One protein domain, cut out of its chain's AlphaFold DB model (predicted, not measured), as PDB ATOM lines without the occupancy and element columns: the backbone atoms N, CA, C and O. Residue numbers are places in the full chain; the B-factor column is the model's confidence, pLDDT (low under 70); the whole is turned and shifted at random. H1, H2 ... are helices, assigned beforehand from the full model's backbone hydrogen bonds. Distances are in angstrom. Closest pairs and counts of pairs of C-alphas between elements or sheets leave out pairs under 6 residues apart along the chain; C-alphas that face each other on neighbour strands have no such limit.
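AT A GLANCE: This is residues 2 to 126 of the 127 residues of an uncharacterized protein of Ruminococcus sp. TF08-4 (UniProt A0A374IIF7). Two helical lobes stand end to end along the longest axis, joined where the first residues of H5 pack on H2. In the first lobe H2 crosses the short H4 and has H1 steeply across it, while H3 sits to one side near H1; the second lobe is a helical hairpin of H5 and H6 with H7 slanting across it. The printed part has 125 residues with seven named helices, H1 to H7 in order, and no named strand; the class is all helix. The whole is compact, with a radius of gyration of the C-alphas of 15.5 A, and spans 43 by 30 by 22 A.

HOW THE PARTS SIT: H1, residues 2 to 11, touches H2, residues 19 to 35, at a steep tilt of 61 degrees, opposite ways; the closest C-alphas are those of Ile 2 and Ile 29, 6.2 A apart, and H2 touches H1 with residues 26 to 30 alone. H3, residues 45 to 55, touches no helix but is near H1, and it is apart from H2. H4, residues 63 to 68, touches H2 about perpendicular at 89 degrees, with the C-alphas of Ile 25 and Ala 68 closest at 4.3 A. H5, residues 70 to 86, meets H4 only through their link. H5 touches H2 with residues 70 to 71 alone, the same way at a shallow tilt of 33 degrees, only just short of steep; the closest C-alphas, of Gly 28 and Tyr 70, are 4.8 A apart. H6, residues 91 to 106, forms a helical hairpin with H5, opposite ways at a shallow tilt of 34.5 degrees, only just short of steep, and the C-alphas of Thr 72 and Leu 100 are closest at 6.1 A. H7, residues 116 to 125, touches H5 at a steep tilt of 63 degrees, the same way, with the C-alphas of Ala 80 and Glu 118 closest at 5.7 A. H6 and H7 only just touch, with 3 pairs of C-alphas within 8 A, the closest being Val 94 and Leu 123 at 7.0 A. In each of the seven helices every O i to N i+4 pair is within hydrogen-bond range.

IN THESE COORDINATES: H1 begins at C-alpha 2, (112.580, 25.631, -26.645). The longer helices measure, first to last C-alpha, 24.2 A for H2, 23.9 A for H5 and 23.0 A for H6. H5 begins at C-alpha 70, (101.592, 31.576, -21.218), and H7 ends at C-alpha 125, (86.694, 47.675, -7.766).

THE WHOLE: The C-alphas farthest apart, of Arg 44 and Tyr 126, are 46.1 A apart. The printed part has no cut and no long link. The mean pLDDT of the printed part is 94.8, and residue 126 is under 70.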
ATOM      1  N   ILE A   2     113.939  26.169 -26.419       96.38
ATOM      2  CA  ILE A   2     112.580  25.631 -26.645       96.38
ATOM      3  C   ILE A   2     112.559  24.096 -26.607       96.38
ATOM      4  O   ILE A   2     111.900  23.524 -25.744       96.38
ATOM      5  N   GLU A   3     113.381  23.438 -27.434       95.69
ATOM      6  CA  GLU A   3     113.509  21.967 -27.454       95.69
ATOM      7  C   GLU A   3     113.818  21.373 -26.072       95.69
ATOM      8  O   GLU A   3     113.340  20.302 -25.721       95.69
ATOM      9  N   TYR A   4     114.605  22.078 -25.253       96.44
ATOM     10  CA  TYR A   4     114.915  21.628 -23.897       96.44
ATOM     11  C   TYR A   4     113.655  21.551 -23.024       96.44
ATOM     12  O   TYR A   4     113.462  20.572 -22.307       96.44
ATOM     13  N   ILE A   5     112.786  22.562 -23.110       97.19
ATOM     14  CA  ILE A   5     111.527  22.605 -22.362       97.19
ATOM     15  C   ILE A   5     110.525  21.592 -22.935       97.19
ATOM     16  O   ILE A   5     109.869  20.907 -22.152       97.19
ATOM     17  N   LEU A   6     110.457  21.419 -24.261       97.00
ATOM     18  CA  LEU A   6     109.640  20.375 -24.903       97.00
ATOM     19  C   LEU A   6     110.043  18.966 -24.439       97.00
ATOM     20  O   LEU A   6     109.193  18.189 -24.008       97.00
ATOM     21  N   ASN A   7     111.343  18.669 -24.399       96.00
ATOM     22  CA  ASN A   7     111.847  17.401 -23.866       96.00
ATOM     23  C   ASN A   7     111.511  17.233 -22.374       96.00
ATOM     24  O   ASN A   7     111.215  16.129 -21.912       96.00
ATOM     25  N   TYR A   8     111.531  18.322 -21.596       96.44
ATOM     26  CA  TYR A   8     111.099  18.280 -20.202       96.44
ATOM     27  C   TYR A   8     109.605  17.945 -20.085       96.44
ATOM     28  O   TYR A   8     109.256  17.063 -19.300       96.44
ATOM     29  N   LEU A   9     108.737  18.595 -20.868       96.69
ATOM     30  CA  LEU A   9     107.299  18.304 -20.940       96.69
ATOM     31  C   LEU A   9     107.055  16.814 -21.222       96.69
ATOM     32  O   LEU A   9     106.361  16.146 -20.449       96.69
ATOM     33  N   GLU A  10     107.703  16.274 -22.255       95.44
ATOM     34  CA  GLU A  10     107.612  14.856 -22.611       95.44
ATOM     35  C   GLU A  10     108.070  13.952 -21.455       95.44
ATOM     36  O   GLU A  10     107.364  13.015 -21.077       95.44
ATOM     37  N   SER A  11     109.187  14.284 -20.794       95.62
ATOM     38  CA  SER A  11     109.688  13.534 -19.628       95.62
ATOM     39  C   SER A  11     108.723  13.523 -18.432       95.62
ATOM     40  O   SER A  11     108.830  12.667 -17.550       95.62
ATOM     41  N   LYS A  12     107.777  14.472 -18.382       95.94
ATOM     42  CA  LYS A  12     106.701  14.553 -17.380       95.94
ATOM     43  C   LYS A  12     105.382  13.948 -17.867       95.94
ATOM     44  O   LYS A  12     104.358  14.117 -17.203       95.94
ATOM     45  N   GLY A  13     105.399  13.238 -18.993       95.12
ATOM     46  CA  GLY A  13     104.227  12.589 -19.577       95.12
ATOM     47  C   GLY A  13     103.249  13.560 -20.239       95.12
ATOM     48  O   GLY A  13     102.099  13.194 -20.471       95.12
ATOM     49  N   GLN A  14     103.675  14.792 -20.530       95.44
ATOM     50  CA  GLN A  14     102.851  15.766 -21.240       95.44
ATOM     51  C   GLN A  14     102.939  15.505 -22.742       95.44
ATOM     52  O   GLN A  14     103.868  15.949 -23.411       95.44
ATOM     53  N   VAL A  15     101.968  14.760 -23.266       92.06
ATOM     54  CA  VAL A  15     101.897  14.435 -24.694       92.06
ATOM     55  C   VAL A  15     101.265  15.593 -25.463       92.06
ATOM     56  O   VAL A  15     100.169  16.056 -25.116       92.06
ATOM     57  N   ILE A  16     101.954  16.035 -26.514       92.19
ATOM     58  CA  ILE A  16     101.462  17.017 -27.481       92.19
ATOM     59  C   ILE A  16     100.715  16.259 -28.584       92.19
ATOM     60  O   ILE A  16     101.260  15.366 -29.226       92.19
ATOM     61  N   ALA A  17      99.434  16.565 -28.754       89.81
ATOM     62  CA  ALA A  17      98.494  15.789 -29.555       89.81
ATOM     63  C   ALA A  17      98.360  16.289 -31.001       89.81
ATOM     64  O   ALA A  17      97.789  15.590 -31.837       89.81
ATOM     65  N   SER A  18      98.830  17.503 -31.308       95.19
ATOM     66  CA  SER A  18      98.719  18.085 -32.648       95.19
ATOM     67  C   SER A  18      99.759  19.173 -32.910       95.19
ATOM     68  O   SER A  18     100.207  19.837 -31.981       95.19
ATOM     69  N   ALA A  19     100.046  19.430 -34.189       95.50
ATOM     70  CA  ALA A  19     100.920  20.529 -34.611       95.50
ATOM     71  C   ALA A  19     100.397  21.915 -34.181       95.50
ATOM     72  O   ALA A  19     101.178  22.826 -33.930       95.50
ATOM     73  N   ALA A  20      99.073  22.083 -34.079       96.19
ATOM     74  CA  ALA A  20      98.480  23.328 -33.594       96.19
ATOM     75  C   ALA A  20      98.750  23.541 -32.096       96.19
ATOM     76  O   ALA A  20      99.045  24.655 -31.673       96.19
ATOM     77  N   GLU A  21      98.672  22.469 -31.301       95.62
ATOM     78  CA  GLU A  21      99.018  22.504 -29.878       95.62
ATOM     79  C   GLU A  21     100.520  22.752 -29.686       95.62
ATOM     80  O   GLU A  21     100.901  23.580 -28.865       95.62
ATOM     81  N   GLU A  22     101.363  22.096 -30.487       97.00
ATOM     82  CA  GLU A  22     102.813  22.300 -30.478       97.00
ATOM     83  C   GLU A  22     103.178  23.761 -30.751       97.00
ATOM     84  O   GLU A  22     103.855  24.383 -29.938       97.00
ATOM     85  N   ALA A  23     102.636  24.356 -31.818       97.56
ATOM     86  CA  ALA A  23     102.891  25.755 -32.161       97.56
ATOM     87  C   ALA A  23     102.453  26.732 -31.052       97.56
ATOM     88  O   ALA A  23     103.136  27.726 -30.785       97.56
ATOM     89  N   ALA A  24     101.327  26.456 -30.383       97.25
ATOM     90  CA  ALA A  24     100.864  27.263 -29.253       97.25
ATOM     91  C   ALA A  24     101.823  27.164 -28.055       97.25
ATOM     92  O   ALA A  24     102.185  28.183 -27.463       97.25
ATOM     93  N   ILE A  25     102.286  25.953 -27.734       98.19
ATOM     94  CA  ILE A  25     103.259  25.706 -26.664       98.19
ATOM     95  C   ILE A  25     104.595  26.382 -26.983       98.19
ATOM     96  O   ILE A  25     105.135  27.076 -26.128       98.19
ATOM     97  N   GLU A  26     105.121  26.238 -28.200       98.25
ATOM     98  CA  GLU A  26     106.376  26.877 -28.614       98.25
ATOM     99  C   GLU A  26     106.299  28.402 -28.549       98.25
ATOM    100  O   GLU A  26     107.246  29.052 -28.095       98.25
ATOM    101  N   THR A  27     105.158  28.979 -28.939       98.25
ATOM    102  CA  THR A  27     104.900  30.419 -28.807       98.25
ATOM    103  C   THR A  27     104.974  30.849 -27.345       98.25
ATOM    104  O   THR A  27     105.662  31.815 -27.011       98.25
ATOM    105  N   GLY A  28     104.319  30.108 -26.452       98.44
ATOM    106  CA  GLY A  28     104.350  30.405 -25.025       98.44
ATOM    107  C   GLY A  28     105.718  30.197 -24.380       98.44
ATOM    108  O   GLY A  28     106.140  31.025 -23.577       98.44
ATOM    109  N   ILE A  29     106.452  29.149 -24.763       98.50
ATOM    110  CA  ILE A  29     107.833  28.931 -24.312       98.50
ATOM    111  C   ILE A  29     108.731  30.083 -24.768       98.50
ATOM    112  O   ILE A  29     109.551  30.561 -23.987       98.50
ATOM    113  N   SER A  30     108.585  30.530 -26.015       98.44
ATOM    114  CA  SER A  30     109.389  31.626 -26.563       98.44
ATOM    115  C   SER A  30     109.176  32.912 -25.773       98.44
ATOM    116  O   SER A  30     110.151  33.512 -25.326       98.44
ATOM    117  N   LEU A  31     107.914  33.273 -25.523       98.44
ATOM    118  CA  LEU A  31     107.568  34.449 -24.726       98.44
ATOM    119  C   LEU A  31     108.056  34.320 -23.276       98.44
ATOM    120  O   LEU A  31     108.631  35.259 -22.735       98.44
ATOM    121  N   TYR A  32     107.904  33.143 -22.660       98.38
ATOM    122  CA  TYR A  32     108.446  32.871 -21.326       98.38
ATOM    123  C   TYR A  32     109.957  33.104 -21.269       98.38
ATOM    124  O   TYR A  32     110.451  33.771 -20.362       98.38
ATOM    125  N   LEU A  33     110.709  32.574 -22.232       98.19
ATOM    126  CA  LEU A  33     112.157  32.749 -22.270       98.19
ATOM    127  C   LEU A  33     112.539  34.219 -22.472       98.19
ATOM    128  O   LEU A  33     113.421  34.708 -21.767       98.19
ATOM    129  N   GLU A  34     111.856  34.919 -23.377       97.62
ATOM    130  CA  GLU A  34     112.078  36.340 -23.654       97.62
ATOM    131  C   GLU A  34     111.853  37.210 -22.412       97.62
ATOM    132  O   GLU A  34     112.742  37.971 -22.027       97.62
ATOM    133  N   GLU A  35     110.720  37.045 -21.726       96.75
ATOM    134  CA  GLU A  35     110.395  37.793 -20.504       96.75
ATOM    135  C   GLU A  35     111.372  37.520 -19.356       96.75
ATOM    136  O   GLU A  35     111.594  38.378 -18.503       96.75
ATOM    137  N   ASN A  36     112.000  36.341 -19.347       96.06
ATOM    138  CA  ASN A  36     113.037  35.984 -18.380       96.06
ATOM    139  C   ASN A  36     114.457  36.346 -18.864       96.06
ATOM    140  O   ASN A  36     115.445  35.983 -18.220       96.06
ATOM    141  N   GLY A  37     114.589  37.061 -19.987       96.12
ATOM    142  CA  GLY A  37     115.869  37.523 -20.528       96.12
ATOM    143  C   GLY A  37     116.767  36.399 -21.055       96.12
ATOM    144  O   GLY A  37     117.994  36.533 -21.063       96.12
ATOM    145  N   ILE A  38     116.180  35.275 -21.465       97.00
ATOM    146  CA  ILE A  38     116.892  34.088 -21.939       97.00
ATOM    147  C   ILE A  38     116.825  34.036 -23.462       97.00
ATOM    148  O   ILE A  38     115.765  33.857 -24.055       97.00
ATOM    149  N   ASN A  39     117.985  34.128 -24.109       94.06
ATOM    150  CA  ASN A  39     118.073  33.952 -25.555       94.06
ATOM    151  C   ASN A  39     117.691  32.509 -25.951       94.06
ATOM    152  O   ASN A  39     118.099  31.543 -25.303       94.06
ATOM    153  N   LEU A  40     116.940  32.338 -27.042       90.69
ATOM    154  CA  LEU A  40     116.509  31.022 -27.529       90.69
ATOM    155  C   LEU A  40     117.685  30.089 -27.875       90.69
ATOM    156  O   LEU A  40     117.594  28.875 -27.652       90.69
ATOM    157  N   GLU A  41     118.791  30.658 -28.360       91.62
ATOM    158  CA  GLU A  41     120.039  29.969 -28.709       91.62
ATOM    159  C   GLU A  41     120.966  29.744 -27.506       91.62
ATOM    160  O   GLU A  41     122.071  29.222 -27.663       91.62
ATOM    161  N   GLU A  42     120.541  30.123 -26.297       92.94
ATOM    162  CA  GLU A  42     121.333  29.953 -25.086       92.94
ATOM    163  C   GLU A  42     121.654  28.472 -24.821       92.94
ATOM    164  O   GLU A  42     120.804  27.581 -24.925       92.94
ATOM    165  N   LYS A  43     122.916  28.206 -24.465       91.94
ATOM    166  CA  LYS A  43     123.462  26.851 -24.265       91.94
ATOM    167  C   LYS A  43     124.119  26.662 -22.903       91.94
ATOM    168  O   LYS A  43     124.407  25.525 -22.531       91.94
ATOM    169  N   ARG A  44     124.373  27.740 -22.156       95.00
ATOM    170  CA  ARG A  44     125.017  27.685 -20.843       95.00
ATOM    171  C   ARG A  44     124.135  26.930 -19.854       95.00
ATOM    172  O   ARG A  44     122.939  27.184 -19.728       95.00
ATOM    173  N   GLU A  45     124.764  26.045 -19.089       94.81
ATOM    174  CA  GLU A  45     124.089  25.205 -18.094       94.81
ATOM    175  C   GLU A  45     123.351  26.026 -17.026       94.81
ATOM    176  O   GLU A  45     122.294  25.621 -16.552       94.81
ATOM    177  N   TYR A  46     123.871  27.213 -16.695       95.44
ATOM    178  CA  TYR A  46     123.230  28.147 -15.771       95.44
ATOM    179  C   TYR A  46     121.756  28.409 -16.124       95.44
ATOM    180  O   TYR A  46     120.896  28.293 -15.254       95.44
ATOM    181  N   PHE A  47     121.451  28.701 -17.394       95.69
ATOM    182  CA  PHE A  47     120.082  29.006 -17.820       95.69
ATOM    183  C   PHE A  47     119.186  27.773 -17.826       95.69
ATOM    184  O   PHE A  47     118.009  27.884 -17.504       95.69
ATOM    185  N   ARG A  48     119.739  26.587 -18.107       95.56
ATOM    186  CA  ARG A  48     118.989  25.331 -17.959       95.56
ATOM    187  C   ARG A  48     118.587  25.109 -16.507       95.56
ATOM    188  O   ARG A  48     117.410  24.937 -16.235       95.56
ATOM    189  N   ARG A  49     119.531  25.248 -15.569       96.12
ATOM    190  CA  ARG A  49     119.244  25.137 -14.129       96.12
ATOM    191  C   ARG A  49     118.257  26.201 -13.649       96.12
ATOM    192  O   ARG A  49     117.450  25.925 -12.768       96.12
ATOM    193  N   TYR A  50     118.326  27.415 -14.195       96.25
ATOM    194  CA  TYR A  50     117.348  28.466 -13.907       96.25
ATOM    195  C   TYR A  50     115.939  28.049 -14.349       96.25
ATOM    196  O   TYR A  50     115.015  28.062 -13.535       96.25
ATOM    197  N   VAL A  51     115.801  27.602 -15.601       96.88
ATOM    198  CA  VAL A  51     114.537  27.105 -16.156       96.88
ATOM    199  C   VAL A  51     114.026  25.908 -15.356       96.88
ATOM    200  O   VAL A  51     112.868  25.910 -14.960       96.88
ATOM    201  N   ASP A  52     114.879  24.940 -15.015       96.75
ATOM    202  CA  ASP A  52     114.495  23.770 -14.215       96.75
ATOM    203  C   ASP A  52     113.849  24.175 -12.890       96.75
ATOM    204  O   ASP A  52     112.800  23.651 -12.517       96.75
ATOM    205  N   ARG A  53     114.436  25.151 -12.188       96.19
ATOM    206  CA  ARG A  53     113.882  25.642 -10.918       96.19
ATOM    207  C   ARG A  53     112.498  26.252 -11.104       96.19
ATOM    208  O   ARG A  53     111.633  26.007 -10.272       96.19
ATOM    209  N   HIS A  54     112.261  26.991 -12.184       95.12
ATOM    210  CA  HIS A  54     110.921  27.496 -12.493       95.12
ATOM    211  C   HIS A  54     109.953  26.364 -12.852       95.12
ATOM    212  O   HIS A  54     108.852  26.306 -12.310       95.12
ATOM    213  N   LEU A  55     110.373  25.421 -13.695       96.62
ATOM    214  CA  LEU A  55     109.548  24.290 -14.121       96.62
ATOM    215  C   LEU A  55     109.093  23.416 -12.946       96.62
ATOM    216  O   LEU A  55     108.003  22.852 -12.993       96.62
ATOM    217  N   THR A  56     109.889  23.317 -11.876       95.94
ATOM    218  CA  THR A  56     109.503  22.586 -10.655       95.94
ATOM    219  C   THR A  56     108.409  23.261  -9.825       95.94
ATOM    220  O   THR A  56     107.808  22.600  -8.982       95.94
ATOM    221  N   LEU A  57     108.138  24.553 -10.046       95.50
ATOM    222  CA  LEU A  57     107.060  25.285  -9.366       95.50
ATOM    223  C   LEU A  57     105.696  25.053 -10.030       95.50
ATOM    224  O   LEU A  57     104.658  25.343  -9.437       95.50
ATOM    225  N   ILE A  58     105.694  24.536 -11.257       97.50
ATOM    226  CA  ILE A  58     104.488  24.254 -12.027       97.50
ATOM    227  C   ILE A  58     104.055  22.820 -11.724       97.50
ATOM    228  O   ILE A  58     104.872  21.894 -11.701       97.50
ATOM    229  N   ALA A  59     102.759  22.620 -11.486       96.19
ATOM    230  CA  ALA A  59     102.241  21.286 -11.235       96.19
ATOM    231  C   ALA A  59     102.447  20.430 -12.495       96.19
ATOM    232  O   ALA A  59     102.165  20.910 -13.594       96.19
ATOM    233  N   PRO A  60     102.884  19.159 -12.384       94.81
ATOM    234  CA  PRO A  60     103.167  18.342 -13.563       94.81
ATOM    235  C   PRO A  60     102.000  18.255 -14.552       94.81
ATOM    236  O   PRO A  60     102.230  18.297 -15.753       94.81
ATOM    237  N   ALA A  61     100.763  18.190 -14.049       95.12
ATOM    238  CA  ALA A  61      99.546  18.151 -14.863       95.12
ATOM    239  C   ALA A  61      99.226  19.478 -15.573       95.12
ATOM    240  O   ALA A  61      98.511  19.471 -16.570       95.12
ATOM    241  N   ASP A  62      99.758  20.596 -15.076       97.50
ATOM    242  CA  ASP A  62      99.494  21.930 -15.610       97.50
ATOM    243  C   ASP A  62     100.564  22.368 -16.621       97.50
ATOM    244  O   ASP A  62     100.320  23.308 -17.364       97.50
ATOM    245  N   LEU A  63     101.729  21.706 -16.690       97.12
ATOM    246  CA  LEU A  63     102.877  22.124 -17.517       97.12
ATOM    247  C   LEU A  63     102.509  22.428 -18.974       97.12
ATOM    248  O   LEU A  63     102.944  23.441 -19.519       97.12
ATOM    249  N   LYS A  64     101.707  21.564 -19.604       96.50
ATOM    250  CA  LYS A  64     101.309  21.753 -21.000       96.50
ATOM    251  C   LYS A  64     100.412  22.978 -21.166       96.50
ATOM    252  O   LYS A  64     100.726  23.862 -21.960       96.50
ATOM    253  N   SER A  65      99.339  23.048 -20.381       97.38
ATOM    254  CA  SER A  65      98.406  24.179 -20.393       97.38
ATOM    255  C   SER A  65      99.091  25.484 -19.992       97.38
ATOM    256  O   SER A  65      98.791  26.519 -20.568       97.38
ATOM    257  N   TYR A  66     100.041  25.441 -19.056       98.31
ATOM    258  CA  TYR A  66     100.828  26.592 -18.625       98.31
ATOM    259  C   TYR A  66     101.556  27.232 -19.801       98.31
ATOM    260  O   TYR A  66     101.450  28.439 -19.983       98.31
ATOM    261  N   PHE A  67     102.266  26.443 -20.614       98.25
ATOM    262  CA  PHE A  67     102.961  26.992 -21.776       98.25
ATOM    263  C   PHE A  67     101.997  27.371 -22.896       98.25
ATOM    264  O   PHE A  67     102.138  28.453 -23.450       98.25
ATOM    265  N   ALA A  68     100.977  26.559 -23.183       97.81
ATOM    266  CA  ALA A  68      99.969  26.905 -24.188       97.81
ATOM    267  C   ALA A  68      99.245  28.234 -23.875       97.81
ATOM    268  O   ALA A  68      98.944  29.012 -24.778       97.81
ATOM    269  N   GLU A  69      99.010  28.518 -22.592       98.06
ATOM    270  CA  GLU A  69      98.336  29.728 -22.111       98.06
ATOM    271  C   GLU A  69      99.294  30.785 -21.550       98.06
ATOM    272  O   GLU A  69      98.847  31.802 -21.010       98.06
ATOM    273  N   TYR A  70     100.609  30.612 -21.711       98.44
ATOM    274  CA  TYR A  70     101.592  31.576 -21.218       98.44
ATOM    275  C   TYR A  70     101.371  32.996 -21.770       98.44
ATOM    276  O   TYR A  70     101.461  33.938 -20.986       98.44
ATOM    277  N   PRO A  71     100.978  33.207 -23.048       98.44
ATOM    278  CA  PRO A  71     100.615  34.542 -23.532       98.44
ATOM    279  C   PRO A  71      99.459  35.188 -22.758       98.44
ATOM    280  O   PRO A  71      99.460  36.392 -22.513       98.44
ATOM    281  N   THR A  72      98.476  34.393 -22.331       98.38
ATOM    282  CA  THR A  72      97.358  34.873 -21.514       98.38
ATOM    283  C   THR A  72      97.815  35.183 -20.088       98.38
ATOM    284  O   THR A  72      97.457  36.234 -19.561       98.38
ATOM    285  N   ILE A  73      98.662  34.337 -19.492       98.50
ATOM    286  CA  ILE A  73      99.292  34.587 -18.184       98.50
ATOM    287  C   ILE A  73     100.111  35.886 -18.211       98.50
ATOM    288  O   ILE A  73      99.920  36.755 -17.361       98.50
ATOM    289  N   SER A  74     100.980  36.041 -19.212       98.31
ATOM    290  CA  SER A  74     101.800  37.234 -19.443       98.31
ATOM    291  C   SER A  74     100.937  38.495 -19.521       98.31
ATOM    292  O   SER A  74     101.206  39.481 -18.834       98.31
ATOM    293  N   LYS A  75      99.827  38.452 -20.266       98.12
ATOM    294  CA  LYS A  75      98.932  39.605 -20.391       98.12
ATOM    295  C   LYS A  75      98.250  39.983 -19.075       98.12
ATOM    296  O   LYS A  75      98.130  41.168 -18.768       98.12
ATOM    297  N   VAL A  76      97.849  38.995 -18.275       97.94
ATOM    298  CA  VAL A  76      97.324  39.238 -16.922       97.94
ATOM    299  C   VAL A  76      98.395  39.872 -16.028       97.94
ATOM    300  O   VAL A  76      98.102  40.849 -15.340       97.94
ATOM    301  N   ASN A  77      99.637  39.376 -16.081       97.12
ATOM    302  CA  ASN A  77     100.763  39.971 -15.355       97.12
ATOM    303  C   ASN A  77     100.991  41.426 -15.775       97.12
ATOM    304  O   ASN A  77     101.171  42.284 -14.917       97.12
ATOM    305  N   GLN A  78     100.926  41.721 -17.076       96.12
ATOM    306  CA  GLN A  78     101.053  43.080 -17.593       96.12
ATOM    307  C   GLN A  78      99.994  44.010 -16.985       96.12
ATOM    308  O   GLN A  78     100.341  45.072 -16.481       96.12
ATOM    309  N   ILE A  79      98.718  43.610 -16.991       96.44
ATOM    310  CA  ILE A  79      97.622  44.430 -16.446       96.44
ATOM    311  C   ILE A  79      97.797  44.662 -14.936       96.44
ATOM    312  O   ILE A  79      97.530  45.756 -14.438       96.44
ATOM    313  N   ALA A  80      98.264  43.655 -14.194       95.44
ATOM    314  CA  ALA A  80      98.559  43.810 -12.772       95.44
ATOM    315  C   ALA A  80      99.711  44.800 -12.523       95.44
ATOM    316  O   ALA A  80      99.593  45.669 -11.665       95.44
ATOM    317  N   ILE A  81     100.783  44.728 -13.320       94.19
ATOM    318  CA  ILE A  81     101.904  45.677 -13.252       94.19
ATOM    319  C   ILE A  81     101.431  47.101 -13.585       94.19
ATOM    320  O   ILE A  81     101.810  48.038 -12.887       94.19
ATOM    321  N   GLU A  82     100.588  47.268 -14.610       92.88
ATOM    322  CA  GLU A  82      99.968  48.557 -14.960       92.88
ATOM    323  C   GLU A  82      99.181  49.126 -13.760       92.88
ATOM    324  O   GLU A  82      99.378  50.278 -13.381       92.88
ATOM    325  N   GLN A  83      98.368  48.310 -13.077       91.06
ATOM    326  CA  GLN A  83      97.643  48.730 -11.869       91.06
ATOM    327  C   GLN A  83      98.570  49.152 -10.721       91.06
ATOM    328  O   GLN A  83      98.250  50.113 -10.014       91.06
ATOM    329  N   ASP A  84      99.661  48.422 -10.491       89.75
ATOM    330  CA  ASP A  84     100.597  48.703  -9.398       89.75
ATOM    331  C   ASP A  84     101.388  49.994  -9.636       89.75
ATOM    332  O   ASP A  84     101.650  50.740  -8.689       89.75
ATOM    333  N   TRP A  85     101.734  50.284 -10.892       90.81
ATOM    334  CA  TRP A  85     102.475  51.489 -11.268       90.81
ATOM    335  C   TRP A  85     101.589  52.722 -11.426       90.81
ATOM    336  O   TRP A  85     101.917  53.783 -10.893       90.81
ATOM    337  N   ASP A  86     100.464  52.591 -12.125       89.38
ATOM    338  CA  ASP A  86      99.605  53.726 -12.478       89.38
ATOM    339  C   ASP A  86      98.507  53.973 -11.431       89.38
ATOM    340  O   ASP A  86      97.813  54.992 -11.456       89.38
ATOM    341  N   GLY A  87      98.299  53.029 -10.507       84.06
ATOM    342  CA  GLY A  87      97.262  53.084  -9.476       84.06
ATOM    343  C   GLY A  87      95.835  52.897 -10.005       84.06
ATOM    344  O   GLY A  87      94.902  52.728  -9.209       84.06
ATOM    345  N   THR A  88      95.641  52.872 -11.326       86.00
ATOM    346  CA  THR A  88      94.348  52.699 -11.997       86.00
ATOM    347  C   THR A  88      94.508  51.920 -13.298       86.00
ATOM    348  O   THR A  88      95.556  51.976 -13.930       86.00
ATOM    349  N   VAL A  89      93.447  51.223 -13.717       89.06
ATOM    350  CA  VAL A  89      93.393  50.483 -14.984       89.06
ATOM    351  C   VAL A  89      92.192  50.978 -15.800       89.06
ATOM    352  O   VAL A  89      91.087  51.066 -15.257       89.06
ATOM    353  N   PRO A  90      92.357  51.319 -17.094       91.50
ATOM    354  CA  PRO A  90      91.245  51.734 -17.951       91.50
ATOM    355  C   PRO A  90      90.157  50.657 -18.070       91.50
ATOM    356  O   PRO A  90      90.461  49.466 -18.089       91.50
ATOM    357  N   GLN A  91      88.890  51.053 -18.245       90.38
ATOM    358  CA  GLN A  91      87.766  50.102 -18.345       90.38
ATOM    359  C   GLN A  91      87.942  49.051 -19.449       90.38
ATOM    360  O   GLN A  91      87.583  47.894 -19.252       90.38
ATOM    361  N   GLU A  92      88.531  49.424 -20.588       93.69
ATOM    362  CA  GLU A  92      88.829  48.489 -21.679       93.69
ATOM    363  C   GLU A  92      89.779  47.369 -21.228       93.69
ATOM    364  O   GLU A  92      89.548  46.199 -21.521       93.69
ATOM    365  N   ARG A  93      90.794  47.708 -20.427       94.69
ATOM    366  CA  ARG A  93      91.730  46.737 -19.850       94.69
ATOM    367  C   ARG A  93      91.085  45.878 -18.766       94.69
ATOM    368  O   ARG A  93      91.427  44.708 -18.636       94.69
ATOM    369  N   VAL A  94      90.117  46.413 -18.022       94.38
ATOM    370  CA  VAL A  94      89.313  45.614 -17.081       94.38
ATOM    371  C   VAL A  94      88.456  44.587 -17.833       94.38
ATOM    372  O   VAL A  94      88.406  43.425 -17.434       94.38
ATOM    373  N   ALA A  95      87.821  44.976 -18.943       94.94
ATOM    374  CA  ALA A  95      87.061  44.053 -19.791       94.94
ATOM    375  C   ALA A  95      87.962  42.979 -20.433       94.94
ATOM    376  O   ALA A  95      87.603  41.797 -20.466       94.94
ATOM    377  N   GLU A  96      89.159  43.372 -20.879       97.19
ATOM    378  CA  GLU A  96      90.200  42.443 -21.333       97.19
ATOM    379  C   GLU A  96      90.553  41.442 -20.219       97.19
ATOM    380  O   GLU A  96      90.533  40.234 -20.452       97.19
ATOM    381  N   LEU A  97      90.785  41.918 -18.989       96.94
ATOM    382  CA  LEU A  97      91.122  41.071 -17.843       96.94
ATOM    383  C   LEU A  97      90.041  40.021 -17.548       96.94
ATOM    384  O   LEU A  97      90.387  38.865 -17.319       96.94
ATOM    385  N   TYR A  98      88.752  40.373 -17.605       96.06
ATOM    386  CA  TYR A  98      87.670  39.389 -17.467       96.06
ATOM    387  C   TYR A  98      87.775  38.272 -18.517       96.06
ATOM    388  O   TYR A  98      87.745  37.093 -18.165       96.06
ATOM    389  N   THR A  99      87.995  38.635 -19.783       97.38
ATOM    390  CA  THR A  99      88.130  37.673 -20.891       97.38
ATOM    391  C   THR A  99      89.346  36.757 -20.703       97.38
ATOM    392  O   THR A  99      89.270  35.545 -20.909       97.38
ATOM    393  N   LEU A 100      90.480  37.318 -20.269       98.06
ATOM    394  CA  LEU A 100      91.694  36.549 -19.983       98.06
ATOM    395  C   LEU A 100      91.470  35.565 -18.825       98.06
ATOM    396  O   LEU A 100      91.874  34.406 -18.911       98.06
ATOM    397  N   MET A 101      90.781  35.997 -17.765       97.38
ATOM    398  CA  MET A 101      90.460  35.148 -16.617       97.38
ATOM    399  C   MET A 101      89.505  34.005 -16.976       97.38
ATOM    400  O   MET A 101      89.695  32.883 -16.503       97.38
ATOM    401  N   GLU A 102      88.515  34.249 -17.838       96.88
ATOM    402  CA  GLU A 102      87.642  33.196 -18.369       96.88
ATOM    403  C   GLU A 102      88.436  32.147 -19.152       96.88
ATOM    404  O   GLU A 102      88.236  30.945 -18.954       96.88
ATOM    405  N   LYS A 103      89.398  32.583 -19.975       97.38
ATOM    406  CA  LYS A 103      90.277  31.683 -20.730       97.38
ATOM    407  C   LYS A 103      91.151  30.826 -19.809       97.38
ATOM    408  O   LYS A 103      91.196  29.606 -19.970       97.38
ATOM    409  N   LEU A 104      91.775  31.424 -18.791       97.69
ATOM    410  CA  LEU A 104      92.573  30.682 -17.802       97.69
ATOM    411  C   LEU A 104      91.726  29.704 -16.982       97.69
ATOM    412  O   LEU A 104      92.196  28.618 -16.631       97.69
ATOM    413  N   ASN A 105      90.478  30.063 -16.679       95.75
ATOM    414  CA  ASN A 105      89.536  29.165 -16.021       95.75
ATOM    415  C   ASN A 105      89.188  27.964 -16.914       95.75
ATOM    416  O   ASN A 105      89.256  26.826 -16.454       95.75
ATOM    417  N   ALA A 106      88.890  28.199 -18.196       96.62
ATOM    418  CA  ALA A 106      88.619  27.136 -19.166       96.62
ATOM    419  C   ALA A 106      89.821  26.190 -19.357       96.62
ATOM    420  O   ALA A 106      89.635  24.991 -19.549       96.62
ATOM    421  N   ALA A 107      91.046  26.708 -19.233       95.25
ATOM    422  CA  ALA A 107      92.283  25.928 -19.282       95.25
ATOM    423  C   ALA A 107      92.629  25.190 -17.969       95.25
ATOM    424  O   ALA A 107      93.647  24.500 -17.905       95.25
ATOM    425  N   GLY A 108      91.828  25.336 -16.904       96.19
ATOM    426  CA  GLY A 108      92.076  24.706 -15.598       96.19
ATOM    427  C   GLY A 108      93.223  25.332 -14.785       96.19
ATOM    428  O   GLY A 108      93.643  24.779 -13.760       96.19
ATOM    429  N   LEU A 109      93.727  26.487 -15.224       96.25
ATOM    430  CA  LEU A 109      94.802  27.229 -14.560       96.25
ATOM    431  C   LEU A 109      94.255  28.217 -13.531       96.25
ATOM    432  O   LEU A 109      94.881  28.427 -12.492       96.25
ATOM    433  N   TYR A 110      93.070  28.774 -13.797       92.31
ATOM    434  CA  TYR A 110      92.363  29.720 -12.937       92.31
ATOM    435  C   TYR A 110      93.300  30.819 -12.408       92.31
ATOM    436  O   TYR A 110      93.706  31.692 -13.169       92.31
ATOM    437  N   ASN A 111      93.675  30.768 -11.129       93.50
ATOM    438  CA  ASN A 111      94.519  31.763 -10.476       93.50
ATOM    439  C   ASN A 111      95.913  31.247 -10.057       93.50
ATOM    440  O   ASN A 111      96.633  31.950  -9.353       93.50
ATOM    441  N   LYS A 112      96.301  30.030 -10.462       95.25
ATOM    442  CA  LYS A 112      97.514  29.344  -9.971       95.25
ATOM    443  C   LYS A 112      98.825  30.061 -10.313       95.25
ATOM    444  O   LYS A 112      99.783  29.954  -9.555       95.25
ATOM    445  N   TYR A 113      98.870  30.752 -11.452       96.69
ATOM    446  CA  TYR A 113     100.110  31.261 -12.061       96.69
ATOM    447  C   TYR A 113     100.054  32.757 -12.393       96.69
ATOM    448  O   TYR A 113     100.756  33.219 -13.285       96.69
ATOM    449  N   ILE A 114      99.202  33.501 -11.686       96.44
ATOM    450  CA  ILE A 114      98.968  34.935 -11.892       96.44
ATOM    451  C   ILE A 114      98.967  35.694 -10.549       96.44
ATOM    452  O   ILE A 114      98.719  35.083  -9.499       96.44
ATOM    453  N   PRO A 115      99.168  37.024 -10.559       95.00
ATOM    454  CA  PRO A 115      99.083  37.909  -9.395       95.00
ATOM    455  C   PRO A 115      97.637  38.018  -8.887       95.00
ATOM    456  O   PRO A 115      96.861  38.905  -9.239       95.00
ATOM    457  N   THR A 116      97.227  37.034  -8.083       93.56
ATOM    458  CA  THR A 116      95.830  36.868  -7.653       93.56
ATOM    459  C   THR A 116      95.316  38.047  -6.821       93.56
ATOM    460  O   THR A 116      94.122  38.346  -6.868       93.56
ATOM    461  N   VAL A 117      96.174  38.682  -6.019       91.81
ATOM    462  CA  VAL A 117      95.768  39.775  -5.121       91.81
ATOM    463  C   VAL A 117      95.411  41.011  -5.941       91.81
ATOM    464  O   VAL A 117      94.343  41.595  -5.760       91.81
ATOM    465  N   GLU A 118      96.265  41.339  -6.899       93.19
ATOM    466  CA  GLU A 118      96.161  42.454  -7.826       93.19
ATOM    467  C   GLU A 118      94.946  42.258  -8.737       93.19
ATOM    468  O   GLU A 118      94.081  43.128  -8.811       93.19
ATOM    469  N   VAL A 119      94.794  41.067  -9.327       94.19
ATOM    470  CA  VAL A 119      93.637  40.729 -10.172       94.19
ATOM    471  C   VAL A 119      92.324  40.870  -9.403       94.19
ATOM    472  O   VAL A 119      91.385  41.489  -9.899       94.19
ATOM    473  N   LYS A 120      92.240  40.361  -8.166       92.12
ATOM    474  CA  LYS A 120      91.032  40.522  -7.335       92.12
ATOM    475  C   LYS A 120      90.767  41.981  -6.970       92.12
ATOM    476  O   LYS A 120      89.609  42.386  -6.945       92.12
ATOM    477  N   SER A 121      91.815  42.754  -6.692       90.50
ATOM    478  CA  SER A 121      91.711  44.188  -6.406       90.50
ATOM    479  C   SER A 121      91.147  44.957  -7.601       90.50
ATOM    480  O   SER A 121      90.244  45.771  -7.428       90.50
ATOM    481  N   ILE A 122      91.621  44.663  -8.816       91.25
ATOM    482  CA  ILE A 122      91.103  45.270 -10.047       91.25
ATOM    483  C   ILE A 122      89.641  44.865 -10.235       91.25
ATOM    484  O   ILE A 122      88.770  45.725 -10.235       91.25
ATOM    485  N   LEU A 123      89.344  43.567 -10.329       89.44
ATOM    486  CA  LEU A 123      87.995  43.101 -10.665       89.44
ATOM    487  C   LEU A 123      86.950  43.485  -9.605       89.44
ATOM    488  O   LEU A 123      85.838  43.857  -9.961       89.44
ATOM    489  N   GLY A 124      87.311  43.473  -8.318       84.50
ATOM    490  CA  GLY A 124      86.416  43.853  -7.220       84.50
ATOM    491  C   GLY A 124      86.141  45.357  -7.101       84.50
ATOM    492  O   GLY A 124      85.144  45.745  -6.501       84.50
ATOM    493  N   LYS A 125      86.986  46.229  -7.673       76.06
ATOM    494  CA  LYS A 125      86.694  47.675  -7.766       76.06
ATOM    495  C   LYS A 125      85.623  47.992  -8.815       76.06
ATOM    496  O   LYS A 125      85.034  49.069  -8.759       76.06
ATOM    497  N   TYR A 126      85.399  47.084  -9.764       61.22
ATOM    498  CA  TYR A 126      84.499  47.264 -10.905       61.22
ATOM    499  C   TYR A 126      83.388  46.194 -10.964       61.22
ATOM    500  O   TYR A 126      82.784  46.014 -12.022       61.22
TER     501      TYR A 126